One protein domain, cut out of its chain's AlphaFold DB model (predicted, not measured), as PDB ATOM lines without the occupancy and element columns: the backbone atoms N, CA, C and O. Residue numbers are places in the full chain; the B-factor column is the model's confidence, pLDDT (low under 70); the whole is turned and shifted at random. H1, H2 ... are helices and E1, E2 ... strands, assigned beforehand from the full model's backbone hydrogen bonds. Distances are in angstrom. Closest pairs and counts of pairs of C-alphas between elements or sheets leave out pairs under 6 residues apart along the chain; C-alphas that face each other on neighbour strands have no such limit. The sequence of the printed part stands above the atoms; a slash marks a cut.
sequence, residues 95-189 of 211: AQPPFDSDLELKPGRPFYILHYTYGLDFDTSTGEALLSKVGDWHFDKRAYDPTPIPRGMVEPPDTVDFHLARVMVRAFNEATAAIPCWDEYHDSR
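Overview. This is residues 95 to 189 of the 211 residues of the protein "Hypothetical protein" of Chlamydomonas euryale (UniProt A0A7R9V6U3). Long loops with little regular structure lie beside one long helix, H2, with a small hairpin, E1 and E2, to one side and H3 across its end. Of 95 printed residues, 32 are in named elements, mostly helix: E1, E2, H1, H2, H3. The whole is compact, radius of gyration of the C-alphas 14.0 A, spans 42 by 29 by 22 A.

Arrangement. E1, residues 120 to 122, and E2, 137 to 139, form an antiparallel hairpin, N 120 and O 139 within hydrogen-bond range at 2.8 A. H1, 141 to 144, is apart from H2, 163 to 178. H2 and H3, 182 to 187, are close but not clearly touching, about perpendicular at 85 degrees; their closest C-alphas, Thr 176 and Trp 182, are 6.2 A apart. In both, every O i to N i+4 pair is within hydrogen-bond range.

Along the chain. H2 runs 22.5 A from C-alpha 163 (-18.213, -22.462, 53.920) to C-alpha 178 (-40.440, -19.692, 51.562).

Size, cuts and confidence. Links E1 to E2 and H1 to H2 are long, the printed part has no cut, and no printed residue is under 70 in pLDDT.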
ATOM      1  N   ALA A  95     -18.053 -16.361  43.419       92.12
ATOM      2  CA  ALA A  95     -17.429 -17.587  43.900       92.12
ATOM      3  C   ALA A  95     -17.768 -18.769  42.984       92.12
ATOM      4  O   ALA A  95     -18.914 -18.899  42.532       92.12
ATOM      5  N   GLN A  96     -16.807 -19.667  42.765       88.62
ATOM      6  CA  GLN A  96     -16.958 -20.853  41.918       88.62
ATOM      7  C   GLN A  96     -16.481 -22.140  42.611       88.62
ATOM      8  O   GLN A  96     -15.412 -22.669  42.293       88.62
ATOM      9  N   PRO A  97     -17.281 -22.706  43.526       89.38
ATOM     10  CA  PRO A  97     -17.033 -24.045  44.054       89.38
ATOM     11  C   PRO A  97     -16.887 -25.095  42.927       89.38
ATOM     12  O   PRO A  97     -17.631 -25.016  41.946       89.38
ATOM     13  N   PRO A  98     -15.969 -26.080  43.034       86.75
ATOM     14  CA  PRO A  98     -15.130 -26.387  44.196       86.75
ATOM     15  C   PRO A  98     -13.832 -25.563  44.296       86.75
ATOM     16  O   PRO A  98     -13.051 -25.785  45.215       86.75
ATOM     17  N   PHE A  99     -13.565 -24.650  43.358       86.38
ATOM     18  CA  PHE A  99     -12.300 -23.905  43.306       86.38
ATOM     19  C   PHE A  99     -12.201 -22.812  44.375       86.38
ATOM     20  O   PHE A  99     -11.099 -22.503  44.824       86.38
ATOM     21  N   ASP A 100     -13.344 -22.281  44.809       90.50
ATOM     22  CA  ASP A 100     -13.464 -21.404  45.973       90.50
ATOM     23  C   ASP A 100     -14.214 -22.137  47.094       90.50
ATOM     24  O   ASP A 100     -15.297 -22.678  46.855       90.50
ATOM     25  N   SER A 101     -13.662 -22.132  48.311       91.06
ATOM     26  CA  SER A 101     -14.277 -22.736  49.509       91.06
ATOM     27  C   SER A 101     -14.802 -21.714  50.522       91.06
ATOM     28  O   SER A 101     -15.797 -21.966  51.208       91.06
ATOM     29  N   ASP A 102     -14.157 -20.549  50.590       93.38
ATOM     30  CA  ASP A 102     -14.442 -19.469  51.535       93.38
ATOM     31  C   ASP A 102     -15.416 -18.427  50.972       93.38
ATOM     32  O   ASP A 102     -15.564 -18.264  49.766       93.38
ATOM     33  N   LEU A 103     -16.046 -17.652  51.859       93.25
ATOM     34  CA  LEU A 103     -16.958 -16.561  51.477       93.25
ATOM     35  C   LEU A 103     -16.242 -15.332  50.894       93.25
ATOM     36  O   LEU A 103     -16.895 -14.373  50.482       93.25
ATOM     37  N   GLU A 104     -14.913 -15.348  50.850       94.50
ATOM     38  CA  GLU A 104     -14.099 -14.262  50.326       94.50
ATOM     39  C   GLU A 104     -12.909 -14.764  49.506       94.50
ATOM     40  O   GLU A 104     -12.283 -15.781  49.811       94.50
ATOM     41  N   LEU A 105     -12.549 -13.985  48.488       91.62
ATOM     42  CA  LEU A 105     -11.289 -14.106  47.782       91.62
ATOM     43  C   LEU A 105     -10.176 -13.512  48.648       91.62
ATOM     44  O   LEU A 105     -10.162 -12.310  48.943       91.62
ATOM     45  N   LYS A 106      -9.201 -14.342  49.016       88.12
ATOM     46  CA  LYS A 106      -8.104 -13.913  49.885       88.12
ATOM     47  C   LYS A 106      -7.150 -12.931  49.174       88.12
ATOM     48  O   LYS A 106      -6.800 -13.156  48.013       88.12
ATOM     49  N   PRO A 107      -6.666 -11.885  49.875       90.25
ATOM     50  CA  PRO A 107      -7.092 -11.455  51.213       90.25
ATOM     51  C   PRO A 107      -8.334 -10.534  51.180       90.25
ATOM     52  O   PRO A 107      -8.323  -9.516  50.485       90.25
ATOM     53  N   GLY A 108      -9.356 -10.844  51.991       89.00
ATOM     54  CA  GLY A 108     -10.347  -9.877  52.487       89.00
ATOM     55  C   GLY A 108     -11.346  -9.291  51.483       89.00
ATOM     56  O   GLY A 108     -11.868  -8.204  51.735       89.00
ATOM     57  N   ARG A 109     -11.598  -9.933  50.334       93.94
ATOM     58  CA  ARG A 109     -12.599  -9.455  49.362       93.94
ATOM     59  C   ARG A 109     -13.808 -10.390  49.314       93.94
ATOM     60  O   ARG A 109     -13.661 -11.485  48.779       93.94
ATOM     61  N   PRO A 110     -14.988  -9.989  49.817       95.12
ATOM     62  CA  PRO A 110     -16.150 -10.869  49.866       95.12
ATOM     63  C   PRO A 110     -16.638 -11.237  48.465       95.12
ATOM     64  O   PRO A 110     -16.545 -10.425  47.542       95.12
ATOM     65  N   PHE A 111     -17.194 -12.439  48.338       93.81
ATOM     66  CA  PHE A 111     -17.966 -12.842  47.170       93.81
ATOM     67  C   PHE A 111     -19.416 -12.364  47.269       93.81
ATOM     68  O   PHE A 111     -19.999 -12.353  48.352       93.81
ATOM     69  N   TYR A 112     -20.012 -11.994  46.131       91.94
ATOM     70  CA  TYR A 112     -21.393 -11.487  46.072       91.94
ATOM     71  C   TYR A 112     -22.357 -12.423  45.337       91.94
ATOM     72  O   TYR A 112     -23.564 -12.367  45.558       91.94
ATOM     73  N   ILE A 113     -21.836 -13.289  44.467       91.69
ATOM     74  CA  ILE A 113     -22.601 -14.277  43.704       91.69
ATOM     75  C   ILE A 113     -21.978 -15.652  43.941       91.69
ATOM     76  O   ILE A 113     -20.759 -15.794  43.898       91.69
ATOM     77  N   LEU A 114     -22.806 -16.675  44.147       91.31
ATOM     78  CA  LEU A 114     -22.372 -18.071  44.214       91.31
ATOM     79  C   LEU A 114     -22.780 -18.784  42.922       91.31
ATOM     80  O   LEU A 114     -23.968 -18.960  42.655       91.31
ATOM     81  N   HIS A 115     -21.800 -19.203  42.120       89.62
ATOM     82  CA  HIS A 115     -22.032 -19.914  40.863       89.62
ATOM     83  C   HIS A 115     -21.751 -21.418  41.022       89.62
ATOM     84  O   HIS A 115     -20.609 -21.866  40.961       89.62
ATOM     85  N   TYR A 116     -22.806 -22.218  41.207       86.69
ATOM     86  CA  TYR A 116     -22.714 -23.668  41.437       86.69
ATOM     87  C   TYR A 116     -22.824 -24.483  40.131       86.69
ATOM     88  O   TYR A 116     -23.814 -25.157  39.850       86.69
ATOM     89  N   THR A 117     -21.808 -24.404  39.268       82.81
ATOM     90  CA  THR A 117     -21.836 -25.120  37.972       82.81
ATOM     91  C   THR A 117     -21.340 -26.572  38.052       82.81
ATOM     92  O   THR A 117     -21.812 -27.450  37.314       82.81
ATOM     93  N   TYR A 118     -20.401 -26.827  38.965       85.50
ATOM     94  CA  TYR A 118     -19.781 -28.128  39.191       85.50
ATOM     95  C   TYR A 118     -20.486 -28.884  40.317       85.50
ATOM     96  O   TYR A 118     -21.089 -28.272  41.198       85.50
ATOM     97  N   GLY A 119     -20.390 -30.213  40.278       90.12
ATOM     98  CA  GLY A 119     -20.715 -31.038  41.434       90.12
ATOM     99  C   GLY A 119     -19.759 -30.750  42.593       90.12
ATOM    100  O   GLY A 119     -18.587 -30.424  42.379       90.12
ATOM    101  N   LEU A 120     -20.282 -30.844  43.810       92.81
ATOM    102  CA  LEU A 120     -19.543 -30.774  45.058       92.81
ATOM    103  C   LEU A 120     -19.643 -32.119  45.750       92.81
ATOM    104  O   LEU A 120     -20.729 -32.561  46.117       92.81
ATOM    105  N   ASP A 121     -18.491 -32.732  45.942       93.94
ATOM    106  CA  ASP A 121     -18.348 -34.048  46.530       93.94
ATOM    107  C   ASP A 121     -17.364 -33.965  47.684       93.94
ATOM    108  O   ASP A 121     -16.284 -33.393  47.531       93.94
ATOM    109  N   PHE A 122     -17.729 -34.533  48.831       93.06
ATOM    110  CA  PHE A 122     -16.871 -34.553  50.013       93.06
ATOM    111  C   PHE A 122     -16.738 -35.963  50.581       93.06
ATOM    112  O   PHE A 122     -17.725 -36.693  50.719       93.06
ATOM    113  N   ASP A 123     -15.516 -36.318  50.969       91.06
ATOM    114  CA  ASP A 123     -15.288 -37.394  51.931       91.06
ATOM    115  C   ASP A 123     -15.622 -36.841  53.317       91.06
ATOM    116  O   ASP A 123     -14.982 -35.915  53.821       91.06
ATOM    117  N   THR A 124     -16.668 -37.379  53.932       87.31
ATOM    118  CA  THR A 124     -17.164 -36.840  55.203       87.31
ATOM    119  C   THR A 124     -16.317 -37.265  56.398       87.31
ATOM    120  O   THR A 124     -16.377 -36.623  57.451       87.31
ATOM    121  N   SER A 125     -15.507 -38.314  56.237       87.38
ATOM    122  CA  SER A 125     -14.595 -38.806  57.265       87.38
ATOM    123  C   SER A 125     -13.318 -37.969  57.350       87.38
ATOM    124  O   SER A 125     -12.809 -37.751  58.452       87.38
ATOM    125  N   THR A 126     -12.829 -37.464  56.213       87.75
ATOM    126  CA  THR A 126     -11.616 -36.632  56.139       87.75
ATOM    127  C   THR A 126     -11.909 -35.136  56.040       87.75
ATOM    128  O   THR A 126     -11.062 -34.331  56.424       87.75
ATOM    129  N   GLY A 127     -13.093 -34.755  55.552       85.50
ATOM    130  CA  GLY A 127     -13.461 -33.367  55.269       85.50
ATOM    131  C   GLY A 127     -13.003 -32.860  53.897       85.50
ATOM    132  O   GLY A 127     -13.210 -31.688  53.582       85.50
ATOM    133  N   GLU A 128     -12.366 -33.707  53.082       87.00
ATOM    134  CA  GLU A 128     -11.743 -33.304  51.820       87.00
ATOM    135  C   GLU A 128     -12.748 -33.210  50.663       87.00
ATOM    136  O   GLU A 128     -13.618 -34.066  50.492       87.00
ATOM    137  N   ALA A 129     -12.579 -32.190  49.812       87.06
ATOM    138  CA  ALA A 129     -13.284 -32.080  48.537       87.06
ATOM    139  C   ALA A 129     -12.730 -33.089  47.521       87.06
ATOM    140  O   ALA A 129     -11.526 -33.137  47.257       87.06
ATOM    141  N   LEU A 130     -13.616 -33.869  46.911       88.50
ATOM    142  CA  LEU A 130     -13.278 -34.897  45.940       88.50
ATOM    143  C   LEU A 130     -13.497 -34.371  44.522       88.50
ATOM    144  O   LEU A 130     -14.608 -34.055  44.109       88.50
ATOM    145  N   LEU A 131     -12.423 -34.313  43.737       80.19
ATOM    146  CA  LEU A 131     -12.522 -33.998  42.314       80.19
ATOM    147  C   LEU A 131     -12.818 -35.278  41.521       80.19
ATOM    148  O   LEU A 131     -12.071 -36.257  41.599       80.19
ATOM    149  N   SER A 132     -13.887 -35.253  40.722       74.62
ATOM    150  CA  SER A 132     -14.263 -36.323  39.781       74.62
ATOM    151  C   SER A 132     -14.642 -37.668  40.420       74.62
ATOM    152  O   SER A 132     -14.569 -38.708  39.757       74.62
ATOM    153  N   LYS A 133     -15.046 -37.675  41.694       85.94
ATOM    154  CA  LYS A 133     -15.578 -38.853  42.399       85.94
ATOM    155  C   LYS A 133     -16.772 -38.442  43.241       85.94
ATOM    156  O   LYS A 133     -16.725 -37.382  43.845       85.94
ATOM    157  N   VAL A 134     -17.774 -39.314  43.317       87.62
ATOM    158  CA  VAL A 134     -18.927 -39.096  44.193       87.62
ATOM    159  C   VAL A 134     -18.513 -39.329  45.645       87.62
ATOM    160  O   VAL A 134     -17.963 -40.391  45.951       87.62
ATOM    161  N   GLY A 135     -18.737 -38.334  46.502       89.69
ATOM    162  CA  GLY A 135     -18.454 -38.390  47.939       89.69
ATOM    163  C   GLY A 135     -19.611 -38.942  48.768       89.69
ATOM    164  O   GLY A 135     -20.700 -39.188  48.248       89.69
ATOM    165  N   ASP A 136     -19.389 -39.117  50.076       90.94
ATOM    166  CA  ASP A 136     -20.462 -39.505  51.008       90.94
ATOM    167  C   ASP A 136     -21.510 -38.394  51.121       90.94
ATOM    168  O   ASP A 136     -22.708 -38.651  51.244       90.94
ATOM    169  N   TRP A 137     -21.041 -37.144  51.072       94.12
ATOM    170  CA  TRP A 137     -21.888 -35.990  50.838       94.12
ATOM    171  C   TRP A 137     -21.675 -35.516  49.404       94.12
ATOM    172  O   TRP A 137     -20.539 -35.283  48.986       94.12
ATOM    173  N   HIS A 138     -22.774 -35.359  48.672       93.31
ATOM    174  CA  HIS A 138     -22.776 -35.008  47.259       93.31
ATOM    175  C   HIS A 138     -23.871 -33.986  46.963       93.31
ATOM    176  O   HIS A 138     -25.026 -34.153  47.365       93.31
ATOM    177  N   PHE A 139     -23.520 -32.977  46.177       93.56
ATOM    178  CA  PHE A 139     -24.469 -32.115  45.496       93.56
ATOM    179  C   PHE A 139     -24.026 -31.895  44.051       93.56
ATOM    180  O   PHE A 139     -23.017 -31.246  43.800       93.56
ATOM    181  N   ASP A 140     -24.827 -32.334  43.085       92.12
ATOM    182  CA  ASP A 140     -24.757 -31.868  41.700       92.12
ATOM    183  C   ASP A 140     -26.163 -31.468  41.260       92.12
ATOM    184  O   ASP A 140     -27.109 -32.245  41.375       92.12
ATOM    185  N   LYS A 141     -26.314 -30.257  40.713       89.88
ATOM    186  CA  LYS A 141     -27.600 -29.775  40.191       89.88
ATOM    187  C   LYS A 141     -28.214 -30.725  39.151       89.88
ATOM    188  O   LYS A 141     -29.431 -30.774  39.025       89.88
ATOM    189  N   ARG A 142     -27.390 -31.490  38.424       90.38
ATOM    190  CA  ARG A 142     -27.824 -32.481  37.423       90.38
ATOM    191  C   ARG A 142     -28.524 -33.683  38.056       90.38
ATOM    192  O   ARG A 142     -29.301 -34.341  37.376       90.38
ATOM    193  N   ALA A 143     -28.291 -33.955  39.342       90.44
ATOM    194  CA  ALA A 143     -29.041 -34.968  40.086       90.44
ATOM    195  C   ALA A 143     -30.513 -34.563  40.311       90.44
ATOM    196  O   ALA A 143     -31.347 -35.414  40.612       90.44
ATOM    197  N   TYR A 144     -30.826 -33.277  40.123       91.00
ATOM    198  CA  TYR A 144     -32.148 -32.665  40.264       91.00
ATOM    199  C   TYR A 144     -32.729 -32.246  38.900       91.00
ATOM    200  O   TYR A 144     -33.490 -31.291  38.787       91.00
ATOM    201  N   ASP A 145     -32.352 -32.936  37.824       88.50
ATOM    202  CA  ASP A 145     -32.982 -32.782  36.511       88.50
ATOM    203  C   ASP A 145     -33.778 -34.060  36.193       88.50
ATOM    204  O   ASP A 145     -33.200 -35.153  36.215       88.50
ATOM    205  N   PRO A 146     -35.105 -33.996  35.948       89.94
ATOM    206  CA  PRO A 146     -35.965 -32.805  35.832       89.94
ATOM    207  C   PRO A 146     -36.662 -32.383  37.135       89.94
ATOM    208  O   PRO A 146     -37.538 -31.521  37.119       89.94
ATOM    209  N   THR A 147     -36.352 -33.029  38.256       93.00
ATOM    210  CA  THR A 147     -37.057 -32.806  39.523       93.00
ATOM    211  C   THR A 147     -36.411 -31.669  40.312       93.00
ATOM    212  O   THR A 147     -35.260 -31.833  40.699       93.00
ATOM    213  N   PRO A 148     -37.127 -30.575  40.640       92.75
ATOM    214  CA  PRO A 148     -36.593 -29.485  41.461       92.75
ATOM    215  C   PRO A 148     -35.910 -29.968  42.752       92.75
ATOM    216  O   PRO A 148     -36.188 -31.055  43.242       92.75
ATOM    217  N   ILE A 149     -35.038 -29.150  43.342       94.56
ATOM    218  CA  ILE A 149     -34.385 -29.480  44.621       94.56
ATOM    219  C   ILE A 149     -35.454 -29.648  45.723       94.56
ATOM    220  O   ILE A 149     -36.334 -28.793  45.820       94.56
ATOM    221  N   PRO A 150     -35.415 -30.699  46.562       95.25
ATOM    222  CA  PRO A 150     -36.378 -30.886  47.649       95.25
ATOM    223  C   PRO A 150     -36.157 -29.897  48.801       95.25
ATOM    224  O   PRO A 150     -35.093 -29.295  48.943       95.25
ATOM    225  N   ARG A 151     -37.153 -29.774  49.685       95.75
ATOM    226  CA  ARG A 151     -36.962 -29.126  50.992       95.75
ATOM    227  C   ARG A 151     -36.074 -29.971  51.902       95.75
ATOM    228  O   ARG A 151     -36.062 -31.196  51.813       95.75
ATOM    229  N   GLY A 152     -35.415 -29.313  52.855       95.50
ATOM    230  CA  GLY A 152     -34.700 -29.998  53.935       95.50
ATOM    231  C   GLY A 152     -33.412 -30.677  53.475       95.50
ATOM    232  O   GLY A 152     -33.041 -31.723  54.002       95.50
ATOM    233  N   MET A 153     -32.735 -30.081  52.496       95.94
ATOM    234  CA  MET A 153     -31.406 -30.488  52.062       95.94
ATOM    235  C   MET A 153     -30.440 -30.509  53.251       95.94
ATOM    236  O   MET A 153     -30.414 -29.582  54.064       95.94
ATOM    237  N   VAL A 154     -29.637 -31.565  53.348       94.56
ATOM    238  CA  VAL A 154     -28.693 -31.758  54.453       94.56
ATOM    239  C   VAL A 154     -27.406 -30.986  54.160       94.56
ATOM    240  O   VAL A 154     -26.807 -31.157  53.100       94.56
ATOM    241  N   GLU A 155     -26.976 -30.134  55.091       95.38
ATOM    242  CA  GLU A 155     -25.676 -29.454  55.008       95.38
ATOM    243  C   GLU A 155     -24.518 -30.465  55.041       95.38
ATOM    244  O   GLU A 155     -24.663 -31.538  55.635       95.38
ATOM    245  N   PRO A 156     -23.351 -30.146  54.450       93.31
ATOM    246  CA  PRO A 156     -22.165 -30.971  54.653       93.31
ATOM    247  C   PRO A 156     -21.841 -31.063  56.160       93.31
ATOM    248  O   PRO A 156     -22.086 -30.107  56.900       93.31
ATOM    249  N   PRO A 157     -21.312 -32.191  56.661       91.75
ATOM    250  CA  PRO A 157     -21.010 -32.352  58.085       91.75
ATOM    251  C   PRO A 157     -19.901 -31.399  58.535       91.75
ATOM    252  O   PRO A 157     -19.102 -30.955  57.720       91.75
ATOM    253  N   ASP A 158     -19.825 -31.085  59.830       90.50
ATOM    254  CA  ASP A 158     -18.864 -30.118  60.408       90.50
ATOM    255  C   ASP A 158     -17.385 -30.450  60.145       90.50
ATOM    256  O   ASP A 158     -16.538 -29.564  60.205       90.50
ATOM    257  N   THR A 159     -17.076 -31.705  59.811       90.00
ATOM    258  CA  THR A 159     -15.743 -32.144  59.373       90.00
ATOM    259  C   THR A 159     -15.312 -31.524  58.042       90.00
ATOM    260  O   THR A 159     -14.118 -31.424  57.785       90.00
ATOM    261  N   VAL A 160     -16.257 -31.089  57.205       90.56
ATOM    262  CA  VAL A 160     -16.001 -30.449  55.909       90.56
ATOM    263  C   VAL A 160     -15.840 -28.936  56.095       90.56
ATOM    264  O   VAL A 160     -16.823 -28.208  56.292       90.56
ATOM    265  N   ASP A 161     -14.606 -28.444  55.988       90.75
ATOM    266  CA  ASP A 161     -14.282 -27.010  56.033       90.75
ATOM    267  C   ASP A 161     -14.523 -26.340  54.667       90.75
ATOM    268  O   ASP A 161     -13.605 -26.024  53.909       90.75
ATOM    269  N   PHE A 162     -15.803 -26.202  54.306       93.31
ATOM    270  CA  PHE A 162     -16.232 -25.626  53.030       93.31
ATOM    271  C   PHE A 162     -17.450 -24.708  53.225       93.31
ATOM    272  O   PHE A 162     -18.613 -25.113  53.104       93.31
ATOM    273  N   HIS A 163     -17.187 -23.443  53.552       92.94
ATOM    274  CA  HIS A 163     -18.213 -22.462  53.920       92.94
ATOM    275  C   HIS A 163     -19.238 -22.200  52.811       92.94
ATOM    276  O   HIS A 163     -20.442 -22.142  53.086       92.94
ATOM    277  N   LEU A 164     -18.792 -22.090  51.558       94.12
ATOM    278  CA  LEU A 164     -19.685 -21.827  50.424       94.12
ATOM    279  C   LEU A 164     -20.720 -22.942  50.206       94.12
ATOM    280  O   LEU A 164     -21.866 -22.646  49.876       94.12
ATOM    281  N   ALA A 165     -20.368 -24.207  50.453       93.62
ATOM    282  CA  ALA A 165     -21.284 -25.339  50.305       93.62
ATOM    283  C   ALA A 165     -22.419 -25.273  51.337       93.62
ATOM    284  O   ALA A 165     -23.582 -25.483  50.996       93.62
ATOM    285  N   ARG A 166     -22.106 -24.894  52.584       94.75
ATOM    286  CA  ARG A 166     -23.122 -24.671  53.627       94.75
ATOM    287  C   ARG A 166     -24.045 -23.516  53.271       94.75
ATOM    288  O   ARG A 166     -25.259 -23.660  53.361       94.75
ATOM    289  N   VAL A 167     -23.482 -22.381  52.843       94.88
ATOM    290  CA  VAL A 167     -24.280 -21.211  52.435       94.88
ATOM    291  C   VAL A 167     -25.198 -21.554  51.265       94.88
ATOM    292  O   VAL A 167     -26.370 -21.194  51.299       94.88
ATOM    293  N   MET A 168     -24.708 -22.311  50.281       95.06
ATOM    294  CA  MET A 168     -25.515 -22.781  49.155       95.06
ATOM    295  C   MET A 168     -26.709 -23.629  49.617       95.06
ATOM    296  O   MET A 168     -27.847 -23.337  49.257       95.06
ATOM    297  N   VAL A 169     -26.475 -24.645  50.455       95.81
ATOM    298  CA  VAL A 169     -27.550 -25.508  50.981       95.81
ATOM    299  C   VAL A 169     -28.558 -24.710  51.806       95.81
ATOM    300  O   VAL A 169     -29.765 -24.894  51.651       95.81
ATOM    301  N   ARG A 170     -28.083 -23.788  52.651       96.31
ATOM    302  CA  ARG A 170     -28.950 -22.900  53.437       96.31
ATOM    303  C   ARG A 170     -29.810 -22.015  52.549       96.31
ATOM    304  O   ARG A 170     -31.003 -21.922  52.811       96.31
ATOM    305  N   ALA A 171     -29.245 -21.440  51.490       95.25
ATOM    306  CA  ALA A 171     -29.991 -20.631  50.532       95.25
ATOM    307  C   ALA A 171     -31.078 -21.450  49.816       95.25
ATOM    308  O   ALA A 171     -32.204 -20.976  49.663       95.25
ATOM    309  N   PHE A 172     -30.795 -22.704  49.434       95.56
ATOM    310  CA  PHE A 172     -31.827 -23.595  48.895       95.56
ATOM    311  C   PHE A 172     -32.916 -23.891  49.925       95.56
ATOM    312  O   PHE A 172     -34.100 -23.776  49.617       95.56
ATOM    313  N   ASN A 173     -32.548 -24.237  51.156       97.19
ATOM    314  CA  ASN A 173     -33.522 -24.525  52.206       97.19
ATOM    315  C   ASN A 173     -34.386 -23.307  52.552       97.19
ATOM    316  O   ASN A 173     -35.594 -23.452  52.714       97.19
ATOM    317  N   GLU A 174     -33.797 -22.114  52.616       96.69
ATOM    318  CA  GLU A 174     -34.519 -20.858  52.814       96.69
ATOM    319  C   GLU A 174     -35.524 -20.618  51.680       96.69
ATOM    320  O   GLU A 174     -36.716 -20.429  51.939       96.69
ATOM    321  N   ALA A 175     -35.070 -20.686  50.424       94.38
ATOM    322  CA  ALA A 175     -35.917 -20.441  49.262       94.38
ATOM    323  C   ALA A 175     -37.059 -21.463  49.157       94.38
ATOM    324  O   ALA A 175     -38.227 -21.093  49.030       94.38
ATOM    325  N   THR A 176     -36.744 -22.755  49.260       94.62
ATOM    326  CA  THR A 176     -37.743 -23.830  49.155       94.62
ATOM    327  C   THR A 176     -38.740 -23.808  50.316       94.62
ATOM    328  O   THR A 176     -39.920 -24.107  50.115       94.62
ATOM    329  N   ALA A 177     -38.330 -23.400  51.521       94.38
ATOM    330  CA  ALA A 177     -39.244 -23.191  52.645       94.38
ATOM    331  C   ALA A 177     -40.170 -21.981  52.438       94.38
ATOM    332  O   ALA A 177     -41.329 -22.022  52.854       94.38
ATOM    333  N   ALA A 178     -39.681 -20.919  51.792       93.06
ATOM    334  CA  ALA A 178     -40.440 -19.692  51.562       93.06
ATOM    335  C   ALA A 178     -41.457 -19.802  50.412       93.06
ATOM    336  O   ALA A 178     -42.487 -19.124  50.452       93.06
ATOM    337  N   ILE A 179     -41.189 -20.629  49.395       90.69
ATOM    338  CA  ILE A 179     -42.075 -20.793  48.235       90.69
ATOM    339  C   ILE A 179     -43.248 -21.719  48.602       90.69
ATOM    340  O   ILE A 179     -43.029 -22.888  48.937       90.69
ATOM    341  N   PRO A 180     -44.507 -21.248  48.537       90.00
ATOM    342  CA  PRO A 180     -45.662 -22.103  48.780       90.00
ATOM    343  C   PRO A 180     -45.794 -23.207  47.725       90.00
ATOM    344  O   PRO A 180     -45.347 -23.052  46.596       90.00
ATOM    345  N   CYS A 181     -46.415 -24.329  48.091       91.50
ATOM    346  CA  CYS A 181     -46.560 -25.511  47.230       91.50
ATOM    347  C   CYS A 181     -45.266 -26.085  46.620       91.50
ATOM    348  O   CYS A 181     -45.313 -26.794  45.614       91.50
ATOM    349  N   TRP A 182     -44.093 -25.777  47.184       93.50
ATOM    350  CA  TRP A 182     -42.844 -26.293  46.630       93.50
ATOM    351  C   TRP A 182     -42.792 -27.828  46.596       93.50
ATOM    352  O   TRP A 182     -42.273 -28.376  45.633       93.50
ATOM    353  N   ASP A 183     -43.368 -28.525  47.582       93.06
ATOM    354  CA  ASP A 183     -43.407 -29.996  47.584       93.06
ATOM    355  C   ASP A 183     -44.280 -30.526  46.441       93.06
ATOM    356  O   ASP A 183     -43.877 -31.442  45.736       93.06
ATOM    357  N   GLU A 184     -45.429 -29.906  46.163       92.31
ATOM    358  CA  GLU A 184     -46.240 -30.260  44.997       92.31
ATOM    359  C   GLU A 184     -45.513 -29.970  43.673       92.31
ATOM    360  O   GLU A 184     -45.590 -30.761  42.727       92.31
ATOM    361  N   TYR A 185     -44.787 -28.852  43.587       92.12
ATOM    362  CA  TYR A 185     -43.967 -28.519  42.419       92.12
ATOM    363  C   TYR A 185     -42.823 -29.528  42.226       92.12
ATOM    364  O   TYR A 185     -42.592 -30.011  41.116       92.12
ATOM    365  N   HIS A 186     -42.160 -29.907  43.318       93.50
ATOM    366  CA  HIS A 186     -41.144 -30.950  43.360       93.50
ATOM    367  C   HIS A 186     -41.712 -32.301  42.901       93.50
ATOM    368  O   HIS A 186     -41.218 -32.887  41.938       93.50
ATOM    369  N   ASP A 187     -42.788 -32.775  43.528       92.44
ATOM    370  CA  ASP A 187     -43.377 -34.097  43.282       92.44
ATOM    371  C   ASP A 187     -43.958 -34.225  41.871       92.44
ATOM    372  O   ASP A 187     -43.944 -35.302  41.267       92.44
ATOM    373  N   SER A 188     -44.417 -33.107  41.310       91.81
ATOM    374  CA  SER A 188     -44.870 -33.022  39.923       91.81
ATOM    375  C   SER A 188     -43.733 -32.893  38.902       91.81
ATOM    376  O   SER A 188     -44.005 -32.808  37.703       91.81
ATOM    377  N   ARG A 189     -42.468 -32.920  39.349       92.25
ATOM    378  CA  ARG A 189     -41.256 -32.766  38.524       92.25
ATOM    379  C   ARG A 189     -41.236 -31.459  37.735       92.25
ATOM    380  O   ARG A 189     -40.959 -31.443  36.537       92.25
TER     381      ARG A 189